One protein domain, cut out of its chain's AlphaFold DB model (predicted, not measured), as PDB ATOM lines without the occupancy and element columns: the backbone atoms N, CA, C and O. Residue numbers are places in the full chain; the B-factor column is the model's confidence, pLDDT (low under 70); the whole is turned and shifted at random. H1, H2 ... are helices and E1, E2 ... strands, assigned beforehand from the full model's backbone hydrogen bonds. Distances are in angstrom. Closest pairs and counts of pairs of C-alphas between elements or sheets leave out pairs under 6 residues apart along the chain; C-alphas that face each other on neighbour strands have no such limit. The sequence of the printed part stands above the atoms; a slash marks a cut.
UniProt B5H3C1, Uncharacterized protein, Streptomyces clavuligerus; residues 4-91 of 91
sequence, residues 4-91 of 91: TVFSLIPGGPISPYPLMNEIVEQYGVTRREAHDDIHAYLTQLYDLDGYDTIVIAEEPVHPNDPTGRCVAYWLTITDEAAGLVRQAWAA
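Overview. This is residues 4 to 91 of the 91 residues of an uncharacterized protein of Streptomyces clavuligerus (UniProt B5H3C1). A small, twisted sheet of three antiparallel strands has its helices gathered at one end, while the loop about Pro 66 reaches away from the other end and makes much of the length. The long helix H2 runs past that end of the sheet, with H1 and H4 packed on it and short H3 at its last turns. The printed part has 88 residues, in the order E1 H1 H2 H3 E2 E3 H4, with sheet order E1 E3 E2; the class is mixed, helices and strands. It is compact, with a radius of gyration of the C-alphas of 13.2 A and spans of 44 by 29 by 17 A.

Along the chain. E1, residues 4 to 8, begins at C-alpha 4 (167.424, -11.662, 101.882). H1 is residues 18 to 27, 14.3 A. H2, residues 31 to 49, is 26.3 A long, and H3 is residues 51 to 54. E2 is residues 55 to 60, E3 residues 72 to 78, 19.3 A. H4, residues 79 to 90, 16.4 A, ends at C-alpha 90 (150.063, -9.277, 111.364).

Arrangement. E1 and E3 are antiparallel, with N 5 and O 75 at 2.8 A, within hydrogen-bond range. E3 and E2 form a hairpin, with N 59 and O 74 at 2.8 A. H2, the hub, touches H1 at a steep tilt of 64 degrees, closest at the C-alphas of Met 20 and Ala 34, 5.9 A. H2 touches H4 at a steep tilt of 57 degrees, closest at the C-alphas of Ile 38 and Val 85, 6.5 A. H3 touches H2 only at the corner, closest at the C-alphas of Tyr 46 and Ile 54, 6.9 A. In H1, H2 and H4 every O i to N i+4 pair is within hydrogen-bond range; H3 is too short for one.

Size, cuts and confidence. The C-alphas of Pro 66 and Ala 91, the farthest apart, are 43.7 A apart. The printed part has no cut, and the link E2 to E3 is long. pLDDT is under 70 at residues 9 to 12 and 62 to 70.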
ATOM      1  N   THR A   4     166.304 -10.958 101.256       91.44
ATOM      2  CA  THR A   4     167.424 -11.662 101.882       91.44
ATOM      3  C   THR A   4     167.141 -11.919 103.362       91.44
ATOM      4  O   THR A   4     166.745 -11.012 104.099       91.44
ATOM      5  N   VAL A   5     167.382 -13.149 103.799       91.00
ATOM      6  CA  VAL A   5     167.237 -13.636 105.170       91.00
ATOM      7  C   VAL A   5     168.569 -14.230 105.612       91.00
ATOM      8  O   VAL A   5     169.181 -15.017 104.895       91.00
ATOM      9  N   PHE A   6     169.037 -13.856 106.799       89.06
ATOM     10  CA  PHE A   6     170.190 -14.519 107.403       89.06
ATOM     11  C   PHE A   6     169.740 -15.849 107.999       89.06
ATOM     12  O   PHE A   6     168.744 -15.870 108.715       89.06
ATOM     13  N   SER A   7     170.467 -16.931 107.746       85.38
ATOM     14  CA  SER A   7     170.283 -18.249 108.356       85.38
ATOM     15  C   SER A   7     171.561 -18.653 109.078       85.38
ATOM     16  O   SER A   7     172.662 -18.457 108.569       85.38
ATOM     17  N   LEU A   8     171.436 -19.183 110.287       80.31
ATOM     18  CA  LEU A   8     172.560 -19.448 111.178       80.31
ATOM     19  C   LEU A   8     172.282 -20.716 111.987       80.31
ATOM     20  O   LEU A   8     171.169 -20.929 112.459       80.31
ATOM     21  N   ILE A   9     173.322 -21.515 112.227       68.94
ATOM     22  CA  ILE A   9     173.264 -22.608 113.202       68.94
ATOM     23  C   ILE A   9     173.042 -22.034 114.621       68.94
ATOM     24  O   ILE A   9     173.768 -21.117 115.020       68.94
ATOM     25  N   PRO A  10     172.096 -22.573 115.420       66.38
ATOM     26  CA  PRO A  10     171.730 -22.036 116.731       66.38
ATOM     27  C   PRO A  10     172.919 -21.677 117.637       66.38
ATOM     28  O   PRO A  10     173.880 -22.435 117.763       66.38
ATOM     29  N   GLY A  11     172.826 -20.525 118.312       63.19
ATOM     30  CA  GLY A  11     173.810 -20.062 119.304       63.19
ATOM     31  C   GLY A  11     174.813 -19.005 118.820       63.19
ATOM     32  O   GLY A  11     175.513 -18.422 119.645       63.19
ATOM     33  N   GLY A  12     174.861 -18.695 117.521       69.38
ATOM     34  CA  GLY A  12     175.712 -17.624 116.985       69.38
ATOM     35  C   GLY A  12     175.107 -16.205 117.049       69.38
ATOM     36  O   GLY A  12     173.943 -16.018 117.445       69.38
ATOM     37  N   PRO A  13     175.895 -15.184 116.652       76.12
ATOM     38  CA  PRO A  13     175.412 -13.821 116.447       76.12
ATOM     39  C   PRO A  13     174.565 -13.721 115.168       76.12
ATOM     40  O   PRO A  13     174.998 -14.131 114.094       76.12
ATOM     41  N   ILE A  14     173.362 -13.153 115.283       84.19
ATOM     42  CA  ILE A  14     172.429 -12.973 114.161       84.19
ATOM     43  C   ILE A  14     172.758 -11.666 113.438       84.19
ATOM     44  O   ILE A  14     172.708 -10.591 114.044       84.19
ATOM     45  N   SER A  15     173.069 -11.751 112.143       88.31
ATOM     46  CA  SER A  15     173.249 -10.559 111.309       88.31
ATOM     47  C   SER A  15     171.897  -9.906 111.006       88.31
ATOM     48  O   SER A  15     170.934 -10.622 110.733       88.31
ATOM     49  N   PRO A  16     171.789  -8.565 111.039       88.50
ATOM     50  CA  PRO A  16     170.563  -7.867 110.674       88.50
ATOM     51  C   PRO A  16     170.203  -8.038 109.196       88.50
ATOM     52  O   PRO A  16     171.086  -8.034 108.343       88.50
ATOM     53  N   TYR A  17     168.907  -8.144 108.897       93.00
ATOM     54  CA  TYR A  17     168.374  -8.204 107.534       93.00
ATOM     55  C   TYR A  17     167.025  -7.485 107.425       93.00
ATOM     56  O   TYR A  17     166.360  -7.304 108.451       93.00
ATOM     57  N   PRO A  18     166.613  -7.059 106.212       92.19
ATOM     58  CA  PRO A  18     165.469  -6.165 106.029       92.19
ATOM     59  C   PRO A  18     164.178  -6.658 106.687       92.19
ATOM     60  O   PRO A  18     163.578  -5.913 107.452       92.19
ATOM     61  N   LEU A  19     163.806  -7.924 106.466       91.94
ATOM     62  CA  LEU A  19     162.573  -8.498 107.019       91.94
ATOM     63  C   LEU A  19     162.572  -8.541 108.554       91.94
ATOM     64  O   LEU A  19     161.555  -8.273 109.183       91.94
ATOM     65  N   MET A  20     163.720  -8.834 109.173       93.69
ATOM     66  CA  MET A  20     163.832  -8.817 110.632       93.69
ATOM     67  C   MET A  20     163.743  -7.398 111.187       93.69
ATOM     68  O   MET A  20     163.080  -7.189 112.197       93.69
ATOM     69  N   ASN A  21     164.410  -6.429 110.555       94.31
ATOM     70  CA  ASN A  21     164.343  -5.040 111.007       94.31
ATOM     71  C   ASN A  21     162.907  -4.510 110.922       94.31
ATOM     72  O   ASN A  21     162.454  -3.878 111.867       94.31
ATOM     73  N   GLU A  22     162.184  -4.845 109.852       93.38
ATOM     74  CA  GLU A  22     160.768  -4.507 109.679       93.38
ATOM     75  C   GLU A  22     159.908  -5.038 110.839       93.38
ATOM     76  O   GLU A  22     159.190  -4.270 111.477       93.38
ATOM     77  N   ILE A  23     160.038  -6.324 111.183       93.00
ATOM     78  CA  ILE A  23     159.279  -6.939 112.285       93.00
ATOM     79  C   ILE A  23     159.666  -6.334 113.645       93.00
ATOM     80  O   ILE A  23     158.800  -6.024 114.462       93.00
ATOM     81  N   VAL A  24     160.957  -6.117 113.894       94.69
ATOM     82  CA  VAL A  24     161.433  -5.498 115.141       94.69
ATOM     83  C   VAL A  24     160.896  -4.073 115.292       94.69
ATOM     84  O   VAL A  24     160.437  -3.704 116.372       94.69
ATOM     85  N   GLU A  25     160.928  -3.276 114.225       94.44
ATOM     86  CA  GLU A  25     160.433  -1.896 114.232       94.44
ATOM     87  C   GLU A  25     158.911  -1.831 114.406       94.44
ATOM     88  O   GLU A  25     158.419  -0.968 115.133       94.44
ATOM     89  N   GLN A  26     158.168  -2.748 113.783       94.38
ATOM     90  CA  GLN A  26     156.706  -2.741 113.807       94.38
ATOM     91  C   GLN A  26     156.112  -3.324 115.097       94.38
ATOM     92  O   GLN A  26     155.120  -2.797 115.600       94.38
ATOM     93  N   TYR A  27     156.706  -4.391 115.639       94.00
ATOM     94  CA  TYR A  27     156.135  -5.152 116.758       94.00
ATOM     95  C   TYR A  27     156.911  -4.997 118.073       94.00
ATOM     96  O   TYR A  27     156.454  -5.468 119.112       94.00
ATOM     97  N   GLY A  28     158.070  -4.327 118.066       92.88
ATOM     98  CA  GLY A  28     158.859  -4.063 119.274       92.88
ATOM     99  C   GLY A  28     159.503  -5.306 119.901       92.88
ATOM    100  O   GLY A  28     159.895  -5.266 121.068       92.88
ATOM    101  N   VAL A  29     159.603  -6.403 119.146       92.81
ATOM    102  CA  VAL A  29     160.222  -7.665 119.580       92.81
ATOM    103  C   VAL A  29     161.745  -7.614 119.492       92.81
ATOM    104  O   VAL A  29     162.334  -6.749 118.837       92.81
ATOM    105  N   THR A  30     162.426  -8.556 120.140       92.00
ATOM    106  CA  THR A  30     163.879  -8.667 120.010       92.00
ATOM    107  C   THR A  30     164.271  -9.234 118.643       92.00
ATOM    108  O   THR A  30     163.537  -9.994 118.015       92.00
ATOM    109  N   ARG A  31     165.494  -8.927 118.186       90.56
ATOM    110  CA  ARG A  31     166.053  -9.517 116.954       90.56
ATOM    111  C   ARG A  31     166.102 -11.045 116.998       90.56
ATOM    112  O   ARG A  31     165.960 -11.677 115.964       90.56
ATOM    113  N   ARG A  32     166.345 -11.627 118.178       89.81
ATOM    114  CA  ARG A  32     166.387 -13.084 118.355       89.81
ATOM    115  C   ARG A  32     165.001 -13.678 118.124       89.81
ATOM    116  O   ARG A  32     164.886 -14.557 117.289       89.81
ATOM    117  N   GLU A  33     163.982 -13.140 118.791       90.81
ATOM    118  CA  GLU A  33     162.590 -13.581 118.625       90.81
ATOM    119  C   GLU A  33     162.137 -13.442 117.169       90.81
ATOM    120  O   GLU A  33     161.732 -14.425 116.561       90.81
ATOM    121  N   ALA A  34     162.323 -12.261 116.563       92.56
ATOM    122  CA  ALA A  34     161.971 -12.045 115.162       92.56
ATOM    123  C   ALA A  34     162.678 -13.038 114.224       92.56
ATOM    124  O   ALA A  34     162.062 -13.576 113.311       92.56
ATOM    125  N   HIS A  35     163.969 -13.292 114.437       92.19
ATOM    126  CA  HIS A  35     164.724 -14.245 113.630       92.19
ATOM    127  C   HIS A  35     164.213 -15.679 113.782       92.19
ATOM    128  O   HIS A  35     163.963 -16.339 112.774       92.19
ATOM    129  N   ASP A  36     164.055 -16.143 115.020       90.56
ATOM    130  CA  ASP A  36     163.649 -17.512 115.325       90.56
ATOM    131  C   ASP A  36     162.241 -17.795 114.770       90.56
ATOM    132  O   ASP A  36     162.028 -18.824 114.129       90.56
ATOM    133  N   ASP A  37     161.314 -16.843 114.898       91.75
ATOM    134  CA  ASP A  37     159.955 -16.959 114.364       91.75
ATOM    135  C   ASP A  37     159.925 -16.923 112.829       91.75
ATOM    136  O   ASP A  37     159.230 -17.729 112.211       91.75
ATOM    137  N   ILE A  38     160.698 -16.036 112.183       92.94
ATOM    138  CA  ILE A  38     160.830 -16.023 110.712       92.94
ATOM    139  C   ILE A  38     161.303 -17.397 110.221       92.94
ATOM    140  O   ILE A  38     160.747 -17.929 109.263       92.94
ATOM    141  N   HIS A  39     162.301 -17.993 110.878       91.94
ATOM    142  CA  HIS A  39     162.810 -19.321 110.519       91.94
ATOM    143  C   HIS A  39     161.818 -20.444 110.816       91.94
ATOM    144  O   HIS A  39     161.706 -21.379 110.020       91.94
ATOM    145  N   ALA A  40     161.056 -20.346 111.906       91.56
ATOM    146  CA  ALA A  40     159.986 -21.289 112.208       91.56
ATOM    147  C   ALA A  40     158.901 -21.269 111.120       91.56
ATOM    148  O   ALA A  40     158.475 -22.330 110.661       91.56
ATOM    149  N   TYR A  41     158.501 -20.084 110.650       92.00
ATOM    150  CA  TYR A  41     157.549 -19.948 109.548       92.00
ATOM    151  C   TYR A  41     158.120 -20.421 108.214       92.00
ATOM    152  O   TYR A  41     157.450 -21.162 107.502       92.00
ATOM    153  N   LEU A  42     159.361 -20.056 107.881       91.50
ATOM    154  CA  LEU A  42     160.008 -20.543 106.660       91.50
ATOM    155  C   LEU A  42     160.101 -22.072 106.644       91.50
ATOM    156  O   LEU A  42     159.828 -22.674 105.614       91.50
ATOM    157  N   THR A  43     160.391 -22.702 107.785       92.00
ATOM    158  CA  THR A  43     160.406 -24.169 107.907       92.00
ATOM    159  C   THR A  43     159.036 -24.774 107.599       92.00
ATOM    160  O   THR A  43     158.953 -25.732 106.838       92.00
ATOM    161  N   GLN A  44     157.951 -24.177 108.104       92.56
ATOM    162  CA  GLN A  44     156.592 -24.621 107.771       92.56
ATOM    163  C   GLN A  44     156.286 -24.462 106.275       92.56
ATOM    164  O   GLN A  44     155.670 -25.341 105.682       92.56
ATOM    165  N   LEU A  45     156.734 -23.368 105.650       91.44
ATOM    166  CA  LEU A  45     156.581 -23.174 104.205       91.44
ATOM    167  C   LEU A  45     157.394 -24.200 103.405       91.44
ATOM    168  O   LEU A  45     156.901 -24.710 102.404       91.44
ATOM    169  N   TYR A  46     158.600 -24.560 103.854       92.62
ATOM    170  CA  TYR A  46     159.395 -25.616 103.219       92.62
ATOM    171  C   TYR A  46     158.689 -26.972 103.273       92.62
ATOM    172  O   TYR A  46     158.718 -27.702 102.284       92.62
ATOM    173  N   ASP A  47     158.044 -27.292 104.396       92.69
ATOM    174  CA  ASP A  47     157.297 -28.541 104.569       92.69
ATOM    175  C   ASP A  47     156.044 -28.608 103.676       92.69
ATOM    176  O   ASP A  47     155.625 -29.699 103.283       92.69
ATOM    177  N   LEU A  48     155.444 -27.456 103.348       91.75
ATOM    178  CA  LEU A  48     154.232 -27.357 102.529       91.75
ATOM    179  C   LEU A  48     154.529 -27.272 101.025       91.75
ATOM    180  O   LEU A  48     154.001 -28.068 100.249       91.75
ATOM    181  N   ASP A  49     155.374 -26.321 100.626       90.44
ATOM    182  CA  ASP A  49     155.583 -25.930  99.225       90.44
ATOM    183  C   ASP A  49     156.928 -26.414  98.658       90.44
ATOM    184  O   ASP A  49     157.161 -26.369  97.445       90.44
ATOM    185  N   GLY A  50     157.815 -26.909  99.523       90.31
ATOM    186  CA  GLY A  50     159.165 -27.344  99.179       90.31
ATOM    187  C   GLY A  50     160.197 -26.215  99.245       90.31
ATOM    188  O   GLY A  50     159.941 -25.076  98.860       90.31
ATOM    189  N   TYR A  51     161.407 -26.550  99.704       89.50
ATOM    190  CA  TYR A  51     162.514 -25.599  99.870       89.50
ATOM    191  C   TYR A  51     162.831 -24.808  98.591       89.50
ATOM    192  O   TYR A  51     162.889 -23.581  98.634       89.50
ATOM    193  N   ASP A  52     162.953 -25.492  97.450       89.62
ATOM    194  CA  ASP A  52     163.333 -24.883  96.162       89.62
ATOM    195  C   ASP A  52     162.262 -23.931  95.594       89.62
ATOM    196  O   ASP A  52     162.546 -23.116  94.717       89.62
ATOM    197  N   THR A  53     161.024 -24.014  96.092       89.31
ATOM    198  CA  THR A  53     159.937 -23.085  95.744       89.31
ATOM    199  C   THR A  53     160.065 -21.770  96.516       89.31
ATOM    200  O   THR A  53     159.653 -20.712  96.037       89.31
ATOM    201  N   ILE A  54     160.647 -21.825  97.716       91.69
ATOM    202  CA  ILE A  54     160.742 -20.698  98.645       91.69
ATOM    203  C   ILE A  54     162.098 -19.994  98.543       91.69
ATOM    204  O   ILE A  54     162.148 -18.763  98.563       91.69
ATOM    205  N   VAL A  55     163.192 -20.750  98.426       92.44
ATOM    206  CA  VAL A  55     164.566 -20.235  98.387       92.44
ATOM    207  C   VAL A  55     165.072 -20.193  96.947       92.44
ATOM    208  O   VAL A  55     165.229 -21.212  96.288       92.44
ATOM    209  N   ILE A  56     165.362 -18.985  96.469       93.50
ATOM    210  CA  ILE A  56     165.846 -18.711  95.110       93.50
ATOM    211  C   ILE A  56     167.374 -18.829  95.033       93.50
ATOM    212  O   ILE A  56     167.923 -19.220  94.004       93.50
ATOM    213  N   ALA A  57     168.073 -18.439  96.099       91.31
ATOM    214  CA  ALA A  57     169.527 -18.506  96.169       91.31
ATOM    215  C   ALA A  57     170.000 -18.685  97.611       91.31
ATOM    216  O   ALA A  57     169.383 -18.174  98.545       91.31
ATOM    217  N   GLU A  58     171.128 -19.365  97.769       90.50
ATOM    218  CA  GLU A  58     171.787 -19.592  99.047       90.50
ATOM    219  C   GLU A  58     173.270 -19.249  98.903       90.50
ATOM    220  O   GLU A  58     173.982 -19.821  98.076       90.50
ATOM    221  N   GLU A  59     173.729 -18.288  99.697       88.88
ATOM    222  CA  GLU A  59     175.112 -17.829  99.702       88.88
ATOM    223  C   GLU A  59     175.753 -18.149 101.058       88.88
ATOM    224  O   GLU A  59     175.293 -17.656 102.090       88.88
ATOM    225  N   PRO A  60     176.823 -18.955 101.105       84.94
ATOM    226  CA  PRO A  60     177.510 -19.246 102.353       84.94
ATOM    227  C   PRO A  60     178.111 -17.973 102.950       84.94
ATOM    228  O   PRO A  60     178.878 -17.251 102.310       84.94
ATOM    229  N   VAL A  61     177.823 -17.725 104.225       82.38
ATOM    230  CA  VAL A  61     178.529 -16.710 105.006       82.38
ATOM    231  C   VAL A  61     179.847 -17.346 105.395       82.38
ATOM    232  O   VAL A  61     179.927 -18.010 106.424       82.38
ATOM    233  N   HIS A  62     180.859 -17.195 104.536       65.19
ATOM    234  CA  HIS A  62     182.188 -17.760 104.752       65.19
ATOM    235  C   HIS A  62     182.654 -17.518 106.190       65.19
ATOM    236  O   HIS A  62     182.989 -16.383 106.548       65.19
ATOM    237  N   PRO A  63     182.727 -18.560 107.028       58.62
ATOM    238  CA  PRO A  63     183.416 -18.426 108.280       58.62
ATOM    239  C   PRO A  63     184.898 -18.635 107.990       58.62
ATOM    240  O   PRO A  63     185.303 -19.616 107.366       58.62
ATOM    241  N   ASN A  64     185.729 -17.755 108.534       52.34
ATOM    242  CA  ASN A  64     187.115 -18.090 108.861       52.34
ATOM    243  C   ASN A  64     187.150 -19.132 110.007       52.34
ATOM    244  O   ASN A  64     187.886 -18.967 110.977       52.34
ATOM    245  N   ASP A  65     186.313 -20.176 109.957       58.59
ATOM    246  CA  ASP A  65     186.404 -21.289 110.893       58.59
ATOM    247  C   ASP A  65     187.537 -22.211 110.413       58.59
ATOM    248  O   ASP A  65     187.492 -22.672 109.267       58.59
ATOM    249  N   PRO A  66     188.552 -22.513 111.245       57.47
ATOM    250  CA  PRO A  66     189.619 -23.455 110.909       57.47
ATOM    251  C   PRO A  66     189.135 -24.853 110.491       57.47
ATOM    252  O   PRO A  66     189.916 -25.599 109.901       57.47
ATOM    253  N   THR A  67     187.876 -25.225 110.758       68.62
ATOM    254  CA  THR A  67     187.297 -26.498 110.284       68.62
ATOM    255  C   THR A  67     186.714 -26.442 108.864       68.62
ATOM    256  O   THR A  67     186.363 -27.485 108.310       68.62
ATOM    257  N   GLY A  68     186.602 -25.249 108.265       62.28
ATOM    258  CA  GLY A  68     186.032 -25.037 106.931       62.28
ATOM    259  C   GLY A  68     184.515 -25.255 106.835       62.28
ATOM    260  O   GLY A  68     183.971 -25.257 105.732       62.28
ATOM    261  N   ARG A  69     183.815 -25.455 107.959       64.94
ATOM    262  CA  ARG A  69     182.358 -25.643 107.981       64.94
ATOM    263  C   ARG A  69     181.647 -24.304 107.898       64.94
ATOM    264  O   ARG A  69     181.855 -23.448 108.749       64.94
ATOM    265  N   CYS A  70     180.762 -24.150 106.917       63.91
ATOM    266  CA  CYS A  70     179.906 -22.975 106.834       63.91
ATOM    267  C   CYS A  70     178.810 -23.048 107.905       63.91
ATOM    268  O   CYS A  70     177.987 -23.961 107.895       63.91
ATOM    269  N   VAL A  71     178.838 -22.113 108.859       74.94
ATOM    270  CA  VAL A  71     177.917 -22.081 110.012       74.94
ATOM    271  C   VAL A  71     176.757 -21.103 109.831       74.94
ATOM    272  O   VAL A  71     175.866 -21.047 110.676       74.94
ATOM    273  N   ALA A  72     176.765 -20.329 108.746       83.69
ATOM    274  CA  ALA A  72     175.718 -19.381 108.407       83.69
ATOM    275  C   ALA A  72     175.606 -19.207 106.887       83.69
ATOM    276  O   ALA A  72     176.569 -19.428 106.153       83.69
ATOM    277  N   TYR A  73     174.428 -18.798 106.433       87.50
ATOM    278  CA  TYR A  73     174.076 -18.607 105.032       87.50
ATOM    279  C   TYR A  73     173.193 -17.369 104.882       87.50
ATOM    280  O   TYR A  73     172.369 -17.065 105.744       87.50
ATOM    281  N   TRP A  74     173.347 -16.662 103.774       91.62
ATOM    282  CA  TRP A  74     172.372 -15.702 103.287       91.62
ATOM    283  C   TRP A  74     171.420 -16.428 102.344       91.62
ATOM    284  O   TRP A  74     171.829 -16.925 101.298       91.62
ATOM    285  N   LEU A  75     170.150 -16.498 102.722       93.19
ATOM    286  CA  LEU A  75     169.087 -17.059 101.902       93.19
ATOM    287  C   LEU A  75     168.377 -15.925 101.175       93.19
ATOM    288  O   LEU A  75     168.014 -14.922 101.783       93.19
ATOM    289  N   THR A  76     168.146 -16.083  99.882       94.31
ATOM    290  CA  THR A  76     167.264 -15.210  99.111       94.31
ATOM    291  C   THR A  76     165.939 -15.928  98.940       94.31
ATOM    292  O   THR A  76     165.877 -16.925  98.227       94.31
ATOM    293  N   ILE A  77     164.888 -15.431  99.587       93.25
ATOM    294  CA  ILE A  77     163.541 -15.999  99.506       93.25
ATOM    295  C   ILE A  77     162.676 -15.249  98.492       93.25
ATOM    296  O   ILE A  77     162.909 -14.067  98.197       93.25
ATOM    297  N   THR A  78     161.655 -15.932  97.976       93.25
ATOM    298  CA  THR A  78     160.631 -15.320  97.124       93.25
ATOM    299  C   THR A  78     159.874 -14.211  97.863       93.25
ATOM    300  O   THR A  78     159.710 -14.231  99.085       93.25
ATOM    301  N   ASP A  79     159.385 -13.223  97.109       90.94
ATOM    302  CA  ASP A  79     158.529 -12.168  97.667       90.94
ATOM    303  C   ASP A  79     157.225 -12.721  98.248       90.94
ATOM    304  O   ASP A  79     156.708 -12.168  99.216       90.94
ATOM    305  N   GLU A  80     156.703 -13.802  97.668       91.06
ATOM    306  CA  GLU A  80     155.512 -14.486  98.165       91.06
ATOM    307  C   GLU A  80     155.753 -15.029  99.575       91.06
ATOM    308  O   GLU A  80     155.012 -14.684 100.494       91.06
ATOM    309  N   ALA A  81     156.853 -15.756  99.783       92.12
ATOM    310  CA  ALA A  81     157.234 -16.248 101.101       92.12
ATOM    311  C   ALA A  81     157.470 -15.106 102.098       92.12
ATOM    312  O   ALA A  81     156.979 -15.149 103.226       92.12
ATOM    313  N   ALA A  82     158.155 -14.038 101.678       92.19
ATOM    314  CA  ALA A  82     158.343 -12.859 102.520       92.19
ATOM    315  C   ALA A  82     157.004 -12.187 102.883       92.19
ATOM    316  O   ALA A  82     156.831 -11.694 103.997       92.19
ATOM    317  N   GLY A  83     156.044 -12.161 101.955       92.38
ATOM    318  CA  GLY A  83     154.690 -11.665 102.182       92.38
ATOM    319  C   GLY A  83     153.904 -12.525 103.169       92.38
ATOM    320  O   GLY A  83     153.249 -11.976 104.053       92.38
ATOM    321  N   LEU A  84     154.009 -13.850 103.066       91.94
ATOM    322  CA  LEU A  84     153.381 -14.788 103.998       91.94
ATOM    323  C   LEU A  84     153.943 -14.635 105.414       91.94
ATOM    324  O   LEU A  84     153.170 -14.567 106.365       91.94
ATOM    325  N   VAL A  85     155.262 -14.472 105.560       91.56
ATOM    326  CA  VAL A  85     155.893 -14.204 106.863       91.56
ATOM    327  C   VAL A  85     155.361 -12.906 107.481       91.56
ATOM    328  O   VAL A  85     155.005 -12.890 108.657       91.56
ATOM    329  N   ARG A  86     155.241 -11.822 106.701       92.50
ATOM    330  CA  ARG A  86     154.646 -10.562 107.189       92.50
ATOM    331  C   ARG A  86     153.192 -10.735 107.618       92.50
ATOM    332  O   ARG A  86     152.796 -10.213 108.654       92.50
ATOM    333  N   GLN A  87     152.396 -11.455 106.827       91.00
ATOM    334  CA  GLN A  87     150.992 -11.722 107.151       91.00
ATOM    335  C   GLN A  87     150.857 -12.531 108.439       91.00
ATOM    336  O   GLN A  87     149.997 -12.219 109.255       91.00
ATOM    337  N   ALA A  88     151.734 -13.514 108.650       89.50
ATOM    338  CA  ALA A  88     151.732 -14.339 109.849       89.50
ATOM    339  C   ALA A  88     152.020 -13.542 111.132       89.50
ATOM    340  O   ALA A  88     151.482 -13.867 112.183       89.50
ATOM    341  N   TRP A  89     152.820 -12.476 111.047       87.69
ATOM    342  CA  TRP A  89     153.065 -11.545 112.156       87.69
ATOM    343  C   TRP A  89     151.960 -10.500 112.348       87.69
ATOM    344  O   TRP A  89     151.838  -9.901 113.415       87.69
ATOM    345  N   ALA A  90     151.175 -10.224 111.308       86.62
ATOM    346  CA  ALA A  90     150.063  -9.277 111.364       86.62
ATOM    347  C   ALA A  90     148.745  -9.898 111.858       86.62
ATOM    348  O   ALA A  90     147.830  -9.140 112.188       86.62
ATOM    349  N   ALA A  91     148.647 -11.229 111.862       77.00
ATOM    350  CA  ALA A  91     147.488 -12.004 112.304       77.00
ATOM    351  C   ALA A  91     147.484 -12.223 113.825       77.00
ATOM    352  O   ALA A  91     146.370 -12.196 114.399       77.00
TER     353      ALA A  91